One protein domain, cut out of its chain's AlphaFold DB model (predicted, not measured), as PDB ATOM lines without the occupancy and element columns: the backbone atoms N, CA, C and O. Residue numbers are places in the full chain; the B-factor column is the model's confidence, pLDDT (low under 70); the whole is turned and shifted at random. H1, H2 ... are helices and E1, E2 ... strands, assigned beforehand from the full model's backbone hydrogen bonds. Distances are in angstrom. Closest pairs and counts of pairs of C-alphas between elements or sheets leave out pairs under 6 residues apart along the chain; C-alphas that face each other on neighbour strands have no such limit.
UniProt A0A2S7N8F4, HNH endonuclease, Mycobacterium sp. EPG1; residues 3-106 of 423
ATOM      1  N   ALA A   3      -0.825   8.110 -37.818       71.06
ATOM      2  CA  ALA A   3      -1.916   7.860 -38.767       71.06
ATOM      3  C   ALA A   3      -3.075   6.984 -38.236       71.06
ATOM      4  O   ALA A   3      -4.211   7.176 -38.650       71.06
ATOM      5  N   LYS A   4      -2.830   6.041 -37.306       74.44
ATOM      6  CA  LYS A   4      -3.902   5.234 -36.679       74.44
ATOM      7  C   LYS A   4      -4.660   5.972 -35.571       74.44
ATOM      8  O   LYS A   4      -5.760   5.561 -35.227       74.44
ATOM      9  N   ILE A   5      -4.072   7.017 -34.995       72.81
ATOM     10  CA  ILE A   5      -4.765   7.947 -34.099       72.81
ATOM     11  C   ILE A   5      -5.607   8.886 -34.965       72.81
ATOM     12  O   ILE A   5      -6.809   8.980 -34.745       72.81
ATOM     13  N   ASP A   6      -5.014   9.472 -36.007       72.12
ATOM     14  CA  ASP A   6      -5.690  10.398 -36.925       72.12
ATOM     15  C   ASP A   6      -6.919   9.750 -37.600       72.12
ATOM     16  O   ASP A   6      -7.990  10.347 -37.647       72.12
ATOM     17  N   GLU A   7      -6.816   8.483 -38.025       81.25
ATOM     18  CA  GLU A   7      -7.924   7.684 -38.584       81.25
ATOM     19  C   GLU A   7      -9.060   7.408 -37.574       81.25
ATOM     20  O   GLU A   7     -10.221   7.230 -37.951       81.25
ATOM     21  N   ILE A   8      -8.750   7.358 -36.275       80.06
ATOM     22  CA  ILE A   8      -9.752   7.225 -35.207       80.06
ATOM     23  C   ILE A   8     -10.393   8.585 -34.913       80.06
ATOM     24  O   ILE A   8     -11.607   8.638 -34.721       80.06
ATOM     25  N   VAL A   9      -9.622   9.677 -34.933       72.06
ATOM     26  CA  VAL A   9     -10.155  11.035 -34.748       72.06
ATOM     27  C   VAL A   9     -11.069  11.410 -35.919       72.06
ATOM     28  O   VAL A   9     -12.230  11.696 -35.666       72.06
ATOM     29  N   GLU A  10     -10.651  11.266 -37.182       77.88
ATOM     30  CA  GLU A  10     -11.482  11.557 -38.375       77.88
ATOM     31  C   GLU A  10     -12.844  10.833 -38.339       77.88
ATOM     32  O   GLU A  10     -13.874  11.373 -38.740       77.88
ATOM     33  N   ARG A  11     -12.866   9.601 -37.819       83.81
ATOM     34  CA  ARG A  11     -14.066   8.757 -37.723       83.81
ATOM     35  C   ARG A  11     -15.065   9.207 -36.647       83.81
ATOM     36  O   ARG A  11     -16.245   8.867 -36.754       83.81
ATOM     37  N   HIS A  12     -14.610   9.897 -35.604       81.00
ATOM     38  CA  HIS A  12     -15.417  10.218 -34.418       81.00
ATOM     39  C   HIS A  12     -15.573  11.724 -34.155       81.00
ATOM     40  O   HIS A  12     -16.576  12.126 -33.570       81.00
ATOM     41  N   ASP A  13     -14.623  12.533 -34.618       72.94
ATOM     42  CA  ASP A  13     -14.603  13.995 -34.602       72.94
ATOM     43  C   ASP A  13     -13.774  14.513 -35.810       72.94
ATOM     44  O   ASP A  13     -12.589  14.838 -35.678       72.94
ATOM     45  N   PRO A  14     -14.359  14.567 -37.023       64.06
ATOM     46  CA  PRO A  14     -13.665  15.071 -38.213       64.06
ATOM     47  C   PRO A  14     -13.332  16.571 -38.134       64.06
ATOM     48  O   PRO A  14     -12.414  17.038 -38.812       64.06
ATOM     49  N   ASP A  15     -14.021  17.341 -37.285       62.19
ATOM     50  CA  ASP A  15     -13.680  18.748 -37.070       62.19
ATOM     51  C   ASP A  15     -12.442  18.900 -36.163       62.19
ATOM     52  O   ASP A  15     -11.714  19.881 -36.310       62.19
ATOM     53  N   ALA A  16     -12.109  17.919 -35.316       54.78
ATOM     54  CA  ALA A  16     -10.822  17.873 -34.616       54.78
ATOM     55  C   ALA A  16      -9.626  17.608 -35.558       54.78
ATOM     56  O   ALA A  16      -8.545  18.150 -35.323       54.78
ATOM     57  N   VAL A  17      -9.801  16.851 -36.653       54.72
ATOM     58  CA  VAL A  17      -8.750  16.684 -37.688       54.72
ATOM     59  C   VAL A  17      -8.585  17.944 -38.539       54.72
ATOM     60  O   VAL A  17      -7.476  18.270 -38.967       54.72
ATOM     61  N   ARG A  18      -9.662  18.711 -38.747       55.53
ATOM     62  CA  ARG A  18      -9.545  20.069 -39.296       55.53
ATOM     63  C   ARG A  18      -8.801  20.984 -38.336       55.53
ATOM     64  O   ARG A  18      -7.810  21.563 -38.741       55.53
ATOM     65  N   GLN A  19      -9.177  21.027 -37.060       53.19
ATOM     66  CA  GLN A  19      -8.501  21.862 -36.060       53.19
ATOM     67  C   GLN A  19      -7.013  21.516 -35.883       53.19
ATOM     68  O   GLN A  19      -6.212  22.424 -35.659       53.19
ATOM     69  N   SER A  20      -6.608  20.245 -36.010       50.16
ATOM     70  CA  SER A  20      -5.184  19.879 -35.988       50.16
ATOM     71  C   SER A  20      -4.449  20.344 -37.250       50.16
ATOM     72  O   SER A  20      -3.380  20.939 -37.136       50.16
ATOM     73  N   ARG A  21      -5.044  20.187 -38.441       54.00
ATOM     74  CA  ARG A  21      -4.492  20.725 -39.699       54.00
ATOM     75  C   ARG A  21      -4.461  22.251 -39.731       54.00
ATOM     76  O   ARG A  21      -3.471  22.824 -40.164       54.00
ATOM     77  N   ASP A  22      -5.474  22.918 -39.197       54.25
ATOM     78  CA  ASP A  22      -5.534  24.376 -39.080       54.25
ATOM     79  C   ASP A  22      -4.522  24.904 -38.050       54.25
ATOM     80  O   ASP A  22      -4.111  26.062 -38.126       54.25
ATOM     81  N   ALA A  23      -4.063  24.077 -37.104       52.12
ATOM     82  CA  ALA A  23      -2.904  24.365 -36.254       52.12
ATOM     83  C   ALA A  23      -1.558  24.113 -36.969       52.12
ATOM     84  O   ALA A  23      -0.565  24.752 -36.629       52.12
ATOM     85  N   GLU A  24      -1.536  23.230 -37.972       51.94
ATOM     86  CA  GLU A  24      -0.369  22.870 -38.790       51.94
ATOM     87  C   GLU A  24      -0.153  23.822 -39.989       51.94
ATOM     88  O   GLU A  24       0.976  24.000 -40.450       51.94
ATOM     89  N   ILE A  25      -1.205  24.511 -40.457       54.09
ATOM     90  CA  ILE A  25      -1.095  25.610 -41.431       54.09
ATOM     91  C   ILE A  25      -0.194  26.722 -40.862       54.09
ATOM     92  O   ILE A  25      -0.342  27.173 -39.723       54.09
ATOM     93  N   GLY A  26       0.762  27.178 -41.674       58.22
ATOM     94  CA  GLY A  26       1.749  28.189 -41.288       58.22
ATOM     95  C   GLY A  26       1.183  29.609 -41.081       58.22
ATOM     96  O   GLY A  26      -0.030  29.807 -41.004       58.22
ATOM     97  N   PRO A  27       2.055  30.630 -40.989       58.84
ATOM     98  CA  PRO A  27       1.646  32.029 -40.864       58.84
ATOM     99  C   PRO A  27       1.014  32.555 -42.166       58.84
ATOM    100  O   PRO A  27       1.666  33.204 -42.985       58.84
ATOM    101  N   ALA A  28      -0.267  32.243 -42.367       72.12
ATOM    102  CA  ALA A  28      -1.075  32.711 -43.485       72.12
ATOM    103  C   ALA A  28      -1.660  34.116 -43.238       72.12
ATOM    104  O   ALA A  28      -1.761  34.593 -42.099       72.12
ATOM    105  N   LEU A  29      -2.078  34.765 -44.325       82.50
ATOM    106  CA  LEU A  29      -2.916  35.962 -44.335       82.50
ATOM    107  C   LEU A  29      -4.054  35.718 -45.329       82.50
ATOM    108  O   LEU A  29      -3.817  35.594 -46.529       82.50
ATOM    109  N   GLU A  30      -5.278  35.649 -44.820       83.00
ATOM    110  CA  GLU A  30      -6.476  35.287 -45.574       83.00
ATOM    111  C   GLU A  30      -7.519  36.404 -45.497       83.00
ATOM    112  O   GLU A  30      -7.638  37.102 -44.488       83.00
ATOM    113  N   PHE A  31      -8.280  36.563 -46.579       87.88
ATOM    114  CA  PHE A  31      -9.318  37.580 -46.731       87.88
ATOM    115  C   PHE A  31     -10.647  36.899 -47.058       87.88
ATOM    116  O   PHE A  31     -10.720  36.082 -47.976       87.88
ATOM    117  N   GLY A  32     -11.696  37.284 -46.339       85.06
ATOM    118  CA  GLY A  32     -13.037  36.730 -46.455       85.06
ATOM    119  C   GLY A  32     -13.435  35.841 -45.274       85.06
ATOM    120  O   GLY A  32     -12.651  35.054 -44.748       85.06
ATOM    121  N   ALA A  33     -14.705  35.928 -44.901       83.75
ATOM    122  CA  ALA A  33     -15.429  34.912 -44.150       83.75
ATOM    123  C   ALA A  33     -16.802  34.675 -44.811       83.75
ATOM    124  O   ALA A  33     -17.397  35.625 -45.324       83.75
ATOM    125  N   PRO A  34     -17.381  33.458 -44.753       80.00
ATOM    126  CA  PRO A  34     -18.724  33.188 -45.291       80.00
ATOM    127  C   PRO A  34     -19.851  34.034 -44.667       80.00
ATOM    128  O   PRO A  34     -20.961  34.066 -45.191       80.00
ATOM    129  N   THR A  35     -19.575  34.699 -43.541       88.38
ATOM    130  CA  THR A  35     -20.484  35.592 -42.809       88.38
ATOM    131  C   THR A  35     -20.247  37.083 -43.084       88.38
ATOM    132  O   THR A  35     -20.846  37.918 -42.405       88.38
ATOM    133  N   ASP A  36     -19.376  37.446 -44.031       87.50
ATOM    134  CA  ASP A  36     -19.081  38.848 -44.344       87.50
ATOM    135  C   ASP A  36     -20.296  39.590 -44.920       87.50
ATOM    136  O   ASP A  36     -20.942  39.158 -45.877       87.50
ATOM    137  N   ALA A  37     -20.591  40.760 -44.351       89.25
ATOM    138  CA  ALA A  37     -21.608  41.660 -44.881       89.25
ATOM    139  C   ALA A  37     -21.100  42.365 -46.159       89.25
ATOM    140  O   ALA A  37     -19.927  42.741 -46.213       89.25
ATOM    141  N   PRO A  38     -21.956  42.633 -47.167       87.94
ATOM    142  CA  PRO A  38     -21.545  43.324 -48.390       87.94
ATOM    143  C   PRO A  38     -20.815  44.649 -48.117       87.94
ATOM    144  O   PRO A  38     -21.323  45.516 -47.407       87.94
ATOM    145  N   GLY A  39     -19.623  44.807 -48.700       82.69
ATOM    146  CA  GLY A  39     -18.747  45.968 -48.483       82.69
ATOM    147  C   GLY A  39     -17.784  45.844 -47.294       82.69
ATOM    148  O   GLY A  39     -16.962  46.737 -47.095       82.69
ATOM    149  N   PHE A  40     -17.840  44.746 -46.540       86.69
ATOM    150  CA  PHE A  40     -16.860  44.371 -45.524       86.69
ATOM    151  C   PHE A  40     -16.110  43.108 -45.959       86.69
ATOM    152  O   PHE A  40     -16.588  42.344 -46.793       86.69
ATOM    153  N   THR A  41     -14.929  42.892 -45.383       89.25
ATOM    154  CA  THR A  41     -14.229  41.610 -45.461       89.25
ATOM    155  C   THR A  41     -13.525  41.330 -44.137       89.25
ATOM    156  O   THR A  41     -12.890  42.224 -43.570       89.25
ATOM    157  N   THR A  42     -13.680  40.116 -43.620       88.38
ATOM    158  CA  THR A  42     -12.928  39.624 -42.462       88.38
ATOM    159  C   THR A  42     -11.511  39.266 -42.899       88.38
ATOM    160  O   THR A  42     -11.294  38.842 -44.031       88.38
ATOM    161  N   ILE A  43     -10.535  39.451 -42.011       87.62
ATOM    162  CA  ILE A  43      -9.130  39.143 -42.284       87.62
ATOM    163  C   ILE A  43      -8.615  38.241 -41.173       87.62
ATOM    164  O   ILE A  43      -8.682  38.603 -39.996       87.62
ATOM    165  N   TRP A  44      -8.084  37.087 -41.560       83.69
ATOM    166  CA  TRP A  44      -7.485  36.114 -40.657       83.69
ATOM    167  C   TRP A  44      -5.976  36.104 -40.870       83.69
ATOM    168  O   TRP A  44      -5.503  36.092 -42.005       83.69
ATOM    169  N   SER A  45      -5.197  36.119 -39.790       83.06
ATOM    170  CA  SER A  45      -3.753  35.925 -39.894       83.06
ATOM    171  C   SER A  45      -3.150  35.381 -38.608       83.06
ATOM    172  O   SER A  45      -3.529  35.784 -37.506       83.06
ATOM    173  N   ARG A  46      -2.182  34.477 -38.766       81.25
ATOM    174  CA  ARG A  46      -1.352  33.934 -37.690       81.25
ATOM    175  C   ARG A  46       0.027  34.587 -37.774       81.25
ATOM    176  O   ARG A  46       0.865  34.170 -38.561       81.25
ATOM    177  N   VAL A  47       0.240  35.621 -36.968       77.50
ATOM    178  CA  VAL A  47       1.512  36.359 -36.860       77.50
ATOM    179  C   VAL A  47       2.259  35.983 -35.578       77.50
ATOM    180  O   VAL A  47       1.677  35.382 -34.672       77.50
ATOM    181  N   PHE A  48       3.536  36.361 -35.461       72.69
ATOM    182  CA  PHE A  48       4.232  36.279 -34.176       72.69
ATOM    183  C   PHE A  48       3.623  37.281 -33.183       72.69
ATOM    184  O   PHE A  48       3.214  38.381 -33.565       72.69
ATOM    185  N   ASP A  49       3.612  36.931 -31.892       68.06
ATOM    186  CA  ASP A  49       3.161  37.821 -30.806       68.06
ATOM    187  C   ASP A  49       3.872  39.188 -30.851       68.06
ATOM    188  O   ASP A  49       3.298  40.221 -30.514       68.06
ATOM    189  N   GLY A  50       5.106  39.220 -31.361       70.06
ATOM    190  CA  GLY A  50       5.896  40.435 -31.467       70.06
ATOM    191  C   GLY A  50       5.409  41.386 -32.540       70.06
ATOM    192  O   GLY A  50       5.312  42.584 -32.278       70.06
ATOM    193  N   ASP A  51       5.013  40.851 -33.692       73.25
ATOM    194  CA  ASP A  51       4.410  41.620 -34.776       73.25
ATOM    195  C   ASP A  51       3.013  42.105 -34.368       73.25
ATOM    196  O   ASP A  51       2.675  43.273 -34.574       73.25
ATOM    197  N   ALA A  52       2.231  41.256 -33.688       81.25
ATOM    198  CA  ALA A  52       0.938  41.632 -33.116       81.25
ATOM    199  C   ALA A  52       1.075  42.764 -32.081       81.25
ATOM    200  O   ALA A  52       0.365  43.770 -32.156       81.25
ATOM    201  N   ALA A  53       2.012  42.646 -31.138       74.19
ATOM    202  CA  ALA A  53       2.246  43.640 -30.098       74.19
ATOM    203  C   ALA A  53       2.851  44.945 -30.645       74.19
ATOM    204  O   ALA A  53       2.469  46.026 -30.189       74.19
ATOM    205  N   ALA A  54       3.764  44.879 -31.621       74.81
ATOM    206  CA  ALA A  54       4.313  46.056 -32.294       74.81
ATOM    207  C   ALA A  54       3.233  46.769 -33.121       74.81
ATOM    208  O   ALA A  54       3.020  47.970 -32.948       74.81
ATOM    209  N   GLY A  55       2.476  46.021 -33.931       83.38
ATOM    210  CA  GLY A  55       1.328  46.523 -34.682       83.38
ATOM    211  C   GLY A  55       0.296  47.184 -33.770       83.38
ATOM    212  O   GLY A  55      -0.065  48.338 -33.982       83.38
ATOM    213  N   TRP A  56      -0.118  46.522 -32.687       86.00
ATOM    214  CA  TRP A  56      -1.084  47.070 -31.729       86.00
ATOM    215  C   TRP A  56      -0.610  48.366 -31.054       86.00
ATOM    216  O   TRP A  56      -1.419  49.281 -30.848       86.00
ATOM    217  N   ARG A  57       0.691  48.482 -30.739       83.00
ATOM    218  CA  ARG A  57       1.299  49.726 -30.231       83.00
ATOM    219  C   ARG A  57       1.209  50.839 -31.280       83.00
ATOM    220  O   ARG A  57       0.693  51.905 -30.955       83.00
ATOM    221  N   THR A  58       1.609  50.581 -32.527       84.94
ATOM    222  CA  THR A  58       1.550  51.554 -33.637       84.94
ATOM    223  C   THR A  58       0.116  52.001 -33.941       84.94
ATOM    224  O   THR A  58      -0.163  53.199 -33.970       84.94
ATOM    225  N   LEU A  59      -0.826  51.060 -34.071       91.00
ATOM    226  CA  LEU A  59      -2.247  51.340 -34.308       91.00
ATOM    227  C   LEU A  59      -2.879  52.147 -33.170       91.00
ATOM    228  O   LEU A  59      -3.658  53.067 -33.414       91.00
ATOM    229  N   THR A  60      -2.534  51.830 -31.919       90.31
ATOM    230  CA  THR A  60      -3.013  52.582 -30.752       90.31
ATOM    231  C   THR A  60      -2.391  53.981 -30.697       90.31
ATOM    232  O   THR A  60      -3.096  54.941 -30.404       90.31
ATOM    233  N   ALA A  61      -1.108  54.135 -31.032       85.81
ATOM    234  CA  ALA A  61      -0.445  55.438 -31.088       85.81
ATOM    235  C   ALA A  61      -1.029  56.339 -32.195       85.81
ATOM    236  O   ALA A  61      -1.327  57.505 -31.938       85.81
ATOM    237  N   MET A  62      -1.310  55.791 -33.384       89.75
ATOM    238  CA  MET A  62      -2.063  56.485 -34.440       89.75
ATOM    239  C   MET A  62      -3.483  56.854 -33.989       89.75
ATOM    240  O   MET A  62      -3.936  57.969 -34.249       89.75
ATOM    241  N   ALA A  63      -4.176  55.972 -33.263       91.25
ATOM    242  CA  ALA A  63      -5.517  56.239 -32.738       91.25
ATOM    243  C   ALA A  63      -5.569  57.382 -31.696       91.25
ATOM    244  O   ALA A  63      -6.629  57.987 -31.509       91.25
ATOM    245  N   TYR A  64      -4.433  57.715 -31.070       89.25
ATOM    246  CA  TYR A  64      -4.250  58.877 -30.190       89.25
ATOM    247  C   TYR A  64      -3.612  60.105 -30.881       89.25
ATOM    248  O   TYR A  64      -3.356  61.107 -30.216       89.25
ATOM    249  N   SER A  65      -3.376  60.081 -32.203       86.81
ATOM    250  CA  SER A  65      -2.875  61.257 -32.949       86.81
ATOM    251  C   SER A  65      -3.937  62.347 -33.179       86.81
ATOM    252  O   SER A  65      -3.593  63.498 -33.452       86.81
ATOM    253  N   VAL A  66      -5.222  61.998 -33.028       89.75
ATOM    254  CA  VAL A  66      -6.385  62.894 -33.162       89.75
ATOM    255  C   VAL A  66      -6.830  63.453 -31.806       89.75
ATOM    256  O   VAL A  66      -6.570  62.851 -30.767       89.75
ATOM    257  N   CYS A  67      -7.528  64.593 -31.798       89.81
ATOM    258  CA  CYS A  67      -7.996  65.210 -30.552       89.81
ATOM    259  C   CYS A  67      -9.145  64.428 -29.882       89.81
ATOM    260  O   CYS A  67      -9.820  63.602 -30.504       89.81
ATOM    261  N   ASP A  68      -9.407  64.727 -28.606       90.69
ATOM    262  CA  ASP A  68     -10.456  64.062 -27.819       90.69
ATOM    263  C   ASP A  68     -11.863  64.228 -28.422       90.69
ATOM    264  O   ASP A  68     -12.688  63.325 -28.304       90.69
ATOM    265  N   ALA A  69     -12.107  65.334 -29.135       92.44
ATOM    266  CA  ALA A  69     -13.367  65.635 -29.817       92.44
ATOM    267  C   ALA A  69     -13.552  64.919 -31.177       92.44
ATOM    268  O   ALA A  69     -14.515  65.204 -31.890       92.44
ATOM    269  N   ASP A  70     -12.655  64.011 -31.580       93.75
ATOM    270  CA  ASP A  70     -12.885  63.163 -32.755       93.75
ATOM    271  C   ASP A  70     -14.043  62.173 -32.489       93.75
ATOM    272  O   ASP A  70     -13.972  61.401 -31.527       93.75
ATOM    273  N   PRO A  71     -15.099  62.140 -33.325       95.06
ATOM    274  CA  PRO A  71     -16.324  61.389 -33.038       95.06
ATOM    275  C   PRO A  71     -16.166  59.861 -33.108       95.06
ATOM    276  O   PRO A  71     -17.096  59.139 -32.752       95.06
ATOM    277  N   ARG A  72     -15.020  59.342 -33.575       95.44
ATOM    278  CA  ARG A  72     -14.753  57.899 -33.637       95.44
ATOM    279  C   ARG A  72     -14.396  57.337 -32.262       95.44
ATOM    280  O   ARG A  72     -13.602  57.936 -31.533       95.44
ATOM    281  N   THR A  73     -14.869  56.130 -31.953       95.62
ATOM    282  CA  THR A  73     -14.385  55.355 -30.795       95.62
ATOM    283  C   THR A  73     -12.915  54.953 -30.969       95.62
ATOM    284  O   THR A  73     -12.404  54.926 -32.089       95.62
ATOM    285  N   LEU A  74     -12.219  54.600 -29.882       93.88
ATOM    286  CA  LEU A  74     -10.803  54.209 -29.945       93.88
ATOM    287  C   LEU A  74     -10.553  53.050 -30.930       93.88
ATOM    288  O   LEU A  74      -9.579  53.080 -31.677       93.88
ATOM    289  N   ASP A  75     -11.459  52.074 -30.995       94.06
ATOM    290  CA  ASP A  75     -11.319  50.917 -31.887       94.06
ATOM    291  C   ASP A  75     -11.690  51.243 -33.340       94.06
ATOM    292  O   ASP A  75     -11.040  50.754 -34.264       94.06
ATOM    293  N   GLN A  76     -12.631  52.167 -33.571       94.81
ATOM    294  CA  GLN A  76     -12.846  52.746 -34.904       94.81
ATOM    295  C   GLN A  76     -11.606  53.516 -35.384       94.81
ATOM    296  O   GLN A  76     -11.229  53.387 -36.548       94.81
ATOM    297  N   ARG A  77     -10.938  54.269 -34.496       95.25
ATOM    298  CA  ARG A  77      -9.668  54.955 -34.793       95.25
ATOM    299  C   ARG A  77      -8.544  53.947 -35.082       95.25
ATOM    300  O   ARG A  77      -7.833  54.134 -36.060       95.25
ATOM    301  N   ARG A  78      -8.417  52.850 -34.322       95.25
ATOM    302  CA  ARG A  78      -7.458  51.753 -34.606       95.25
ATOM    303  C   ARG A  78      -7.709  51.088 -35.961       95.25
ATOM    304  O   ARG A  78      -6.767  50.880 -36.719       95.25
ATOM    305  N   LYS A  79      -8.970  50.793 -36.290       94.12
ATOM    306  CA  LYS A  79      -9.368  50.204 -37.577       94.12
ATOM    307  C   LYS A  79      -9.109  51.165 -38.747       94.12
ATOM    308  O   LYS A  79      -8.633  50.738 -39.794       94.12
ATOM    309  N   ASP A  80      -9.371  52.463 -38.569       93.00
ATOM    310  CA  ASP A  80      -9.003  53.499 -39.547       93.00
ATOM    311  C   ASP A  80      -7.466  53.629 -39.683       93.00
ATOM    312  O   ASP A  80      -6.973  53.801 -40.793       93.00
ATOM    313  N   ALA A  81      -6.700  53.501 -38.590       93.12
ATOM    314  CA  ALA A  81      -5.231  53.525 -38.610       93.12
ATOM    315  C   ALA A  81      -4.626  52.318 -39.343       93.12
ATOM    316  O   ALA A  81      -3.652  52.470 -40.073       93.12
ATOM    317  N   TRP A  82      -5.217  51.133 -39.190       92.81
ATOM    318  CA  TRP A  82      -4.774  49.929 -39.891       92.81
ATOM    319  C   TRP A  82      -4.982  50.055 -41.406       92.81
ATOM    320  O   TRP A  82      -4.059  49.798 -42.178       92.81
ATOM    321  N   ALA A  83      -6.141  50.569 -41.828       90.31
ATOM    322  CA  ALA A  83      -6.394  50.879 -43.235       90.31
ATOM    323  C   ALA A  83      -5.453  51.978 -43.769       90.31
ATOM    324  O   ALA A  83      -4.981  51.889 -44.899       90.31
ATOM    325  N   ALA A  84      -5.130  52.989 -42.954       90.81
ATOM    326  CA  ALA A  84      -4.156  54.021 -43.314       90.81
ATOM    327  C   ALA A  84      -2.756  53.424 -43.568       90.81
ATOM    328  O   ALA A  84      -2.155  53.716 -44.602       90.81
ATOM    329  N   LEU A  85      -2.273  52.523 -42.700       89.81
ATOM    330  CA  LEU A  85      -0.976  51.855 -42.874       89.81
ATOM    331  C   LEU A  85      -0.906  50.990 -44.142       89.81
ATOM    332  O   LEU A  85       0.126  51.015 -44.810       89.81
ATOM    333  N   LEU A  86      -1.986  50.298 -44.530       87.38
ATOM    334  CA  LEU A  86      -2.036  49.570 -45.812       87.38
ATOM    335  C   LEU A  86      -1.877  50.481 -47.041       87.38
ATOM    336  O   LEU A  86      -1.433  50.026 -48.091       87.38
ATOM    337  N   HIS A  87      -2.208  51.767 -46.914       85.38
ATOM    338  CA  HIS A  87      -1.994  52.780 -47.948       85.38
ATOM    339  C   HIS A  87      -0.695  53.588 -47.746       85.38
ATOM    340  O   HIS A  87      -0.499  54.607 -48.407       85.38
ATOM    341  N   GLY A  88       0.192  53.164 -46.837       83.00
ATOM    342  CA  GLY A  88       1.445  53.860 -46.510       83.00
ATOM    343  C   GLY A  88       1.271  55.142 -45.684       83.00
ATOM    344  O   GLY A  88       2.223  55.903 -45.519       83.00
ATOM    345  N   ILE A  89       0.071  55.407 -45.159       86.62
ATOM    346  CA  ILE A  89      -0.271  56.634 -44.435       86.62
ATOM    347  C   ILE A  89      -0.012  56.439 -42.935       86.62
ATOM    348  O   ILE A  89      -0.709  55.692 -42.249       86.62
ATOM    349  N   THR A  90       0.977  57.157 -42.401       84.81
ATOM    350  CA  THR A  90       1.476  57.027 -41.017       84.81
ATOM    351  C   THR A  90       0.841  58.008 -40.016       84.81
ATOM    352  O   THR A  90       1.406  58.289 -38.962       84.81
ATOM    353  N   SER A  91      -0.339  58.555 -40.314       85.19
ATOM    354  CA  SER A  91      -1.083  59.445 -39.405       85.19
ATOM    355  C   SER A  91      -2.594  59.370 -39.646       85.19
ATOM    356  O   SER A  91      -3.043  58.865 -40.676       85.19
ATOM    357  N   LEU A  92      -3.397  59.866 -38.698       89.19
ATOM    358  CA  LEU A  92      -4.838  60.040 -38.883       89.19
ATOM    359  C   LEU A  92      -5.211  61.521 -38.899       89.19
ATOM    360  O   LEU A  92      -4.951  62.245 -37.943       89.19
ATOM    361  N   ALA A  93      -5.927  61.943 -39.940       87.69
ATOM    362  CA  ALA A  93      -6.655  63.206 -39.911       87.69
ATOM    363  C   ALA A  93      -7.816  63.129 -38.902       87.69
ATOM    364  O   ALA A  93      -8.593  62.161 -38.894       87.69
ATOM    365  N   CYS A  94      -7.941  64.151 -38.054       91.12
ATOM    366  CA  CYS A  94      -9.047  64.292 -37.111       91.12
ATOM    367  C   CYS A  94     -10.364  64.669 -37.817       91.12
ATOM    368  O   CYS A  94     -10.385  65.496 -38.725       91.12
ATOM    369  N   ARG A  95     -11.484  64.091 -37.367       92.94
ATOM    370  CA  ARG A  95     -12.844  64.293 -37.904       92.94
ATOM    371  C   ARG A  95     -13.767  65.084 -36.962       92.94
ATOM    372  O   ARG A  95     -14.982  64.987 -37.072       92.94
ATOM    373  N   CYS A  96     -13.209  65.872 -36.040       92.75
ATOM    374  CA  CYS A  96     -13.974  66.674 -35.068       92.75
ATOM    375  C   CYS A  96     -14.779  67.855 -35.660       92.75
ATOM    376  O   CYS A  96     -15.533  68.495 -34.935       92.75
ATOM    377  N   GLY A  97     -14.602  68.184 -36.946       88.50
ATOM    378  CA  GLY A  97     -15.335  69.264 -37.626       88.50
ATOM    379  C   GLY A  97     -14.910  70.697 -37.269       88.50
ATOM    380  O   GLY A  97     -15.475  71.637 -37.816       88.50
ATOM    381  N   ASN A  98     -13.920  70.887 -36.389       89.12
ATOM    382  CA  ASN A  98     -13.354  72.206 -36.099       89.12
ATOM    383  C   ASN A  98     -12.209  72.542 -37.075       89.12
ATOM    384  O   ASN A  98     -11.184  71.858 -37.086       89.12
ATOM    385  N   ASN A  99     -12.364  73.632 -37.831       83.44
ATOM    386  CA  ASN A  99     -11.375  74.136 -38.791       83.44
ATOM    387  C   ASN A  99     -10.069  74.625 -38.133       83.44
ATOM    388  O   ASN A  99      -9.035  74.653 -38.791       83.44
ATOM    389  N   GLU A 100     -10.096  74.977 -36.844       87.56
ATOM    390  CA  GLU A 100      -8.916  75.377 -36.058       87.56
ATOM    391  C   GLU A 100      -8.258  74.191 -35.322       87.56
ATOM    392  O   GLU A 100      -7.341  74.369 -34.520       87.56
ATOM    393  N   CYS A 101      -8.716  72.955 -35.553       86.56
ATOM    394  CA  CYS A 101      -8.135  71.785 -34.906       86.56
ATOM    395  C   CYS A 101      -6.746  71.472 -35.476       86.56
ATOM    396  O   CYS A 101      -6.624  70.973 -36.596       86.56
ATOM    397  N   GLU A 102      -5.700  71.670 -34.667       84.62
ATOM    398  CA  GLU A 102      -4.321  71.310 -35.021       84.62
ATOM    399  C   GLU A 102      -4.225  69.867 -35.541       84.62
ATOM    400  O   GLU A 102      -3.623  69.644 -36.578       84.62
ATOM    401  N   ALA A 103      -4.895  68.899 -34.906       82.75
ATOM    402  CA  ALA A 103      -4.870  67.493 -35.331       82.75
ATOM    403  C   ALA A 103      -5.722  67.179 -36.586       82.75
ATOM    404  O   ALA A 103      -5.747  66.035 -37.045       82.75
ATOM    405  N   ALA A 104      -6.455  68.156 -37.129       80.88
ATOM    406  CA  ALA A 104      -7.103  68.063 -38.440       80.88
ATOM    407  C   ALA A 104      -6.241  68.705 -39.541       80.88
ATOM    408  O   ALA A 104      -6.139  68.146 -40.629       80.88
ATOM    409  N   VAL A 105      -5.602  69.844 -39.244       77.88
ATOM    410  CA  VAL A 105      -4.741  70.594 -40.180       77.88
ATOM    411  C   VAL A 105      -3.349  69.964 -40.309       77.88
ATOM    412  O   VAL A 105      -2.842  69.795 -41.413       77.88
ATOM    413  N   ASN A 106      -2.759  69.577 -39.179       75.50
ATOM    414  CA  ASN A 106      -1.448  68.950 -39.041       75.50
ATOM    415  C   ASN A 106      -1.610  67.592 -38.325       75.50
ATOM    416  O   ASN A 106      -1.420  67.512 -37.106       75.50
TER     417      ASN A 106
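Overview. This is residues 3 to 106 of the 423 residues of the protein "HNH endonuclease" of Mycobacterium sp. EPG1 (UniProt A0A2S7N8F4). The printed part is a long, thin string of small pieces: a V of two helices, H1 and H2, at one end, then the small two-strand hairpin of E1 and E2 set across the length, then two helices, H3 and H4, that make a corner where the last residues of H3 meet H4, and the short helix H5 at the other end. H3 meets H4 with its later residues, while its residues 49 to 54 stand free, and a long stretch with no named element, residues 87 to 101, leads from H4 to H5. The printed part has 104 residues, with five named helices and two named strands in the order H1, H2, E1, E2, H3, H4, H5; the sheet is E1 - E2, antiparallel, and the class is mostly helix. The whole is extended, with a radius of gyration of the C-alphas of 20.3 A, and a rod in outline, spanning 70 by 32 by 21 A.

Along the chain. H1, residues 3 to 12, begins with C-alpha 3 at (-1.916, 7.860, -38.767) and is 14.4 A long from first to last C-alpha. H2, residues 14 to 24, is 15.4 A long. E1 is residues 29 to 31 and E2 is residues 43 to 45, 7.0 A and 6.7 A long. H3, residues 49 to 63, is the longest helix at 20.5 A, beginning with C-alpha 49 at (3.161, 37.821, -30.806). H4, residues 74 to 86, is 18.7 A long. H5, residues 102 to 105, is 5.2 A long and ends with C-alpha 105 at (-4.741, 70.594, -40.180).

Arrangement. H1 and H2 touch, the closest C-alphas being those of Glu 10 and Val 17, 5.8 A apart. They run opposite ways at a steep tilt of 47 degrees. E1 and E2 form a hairpin, antiparallel, with 164 degrees between their directions. The C-alphas of Glu 30 and Trp 44 face each other at 5.1 A; N 30 and O 44 are within hydrogen-bond range at 2.9 A, as are N 44 and O 30 at 3.0 A. H3 touches H4 with residues 59 to 63 alone, the closest C-alphas being those of Ala 63 and Arg 77, 4.8 A apart. Their lines are only just about perpendicular, at 72 degrees. H5 touches no helix; it is apart from H3 and H4, for instance. In H2, H3 and H4 every O i to N i+4 pair is within hydrogen-bond range; in H1 4 of 6 are, and H5 is too short for such a pair.

Size, cuts and confidence. The two C-alphas farthest apart, those of Lys 4 and Glu 100, are 70.3 A apart. The printed part has no cut. The links from E1 to E2, 11 residues, and from H4 to H5, 15 residues, are long. The mean pLDDT of the printed part is 81.2; residues 14 to 27 and residue 49 are under 70, and H2 has a mean of 55.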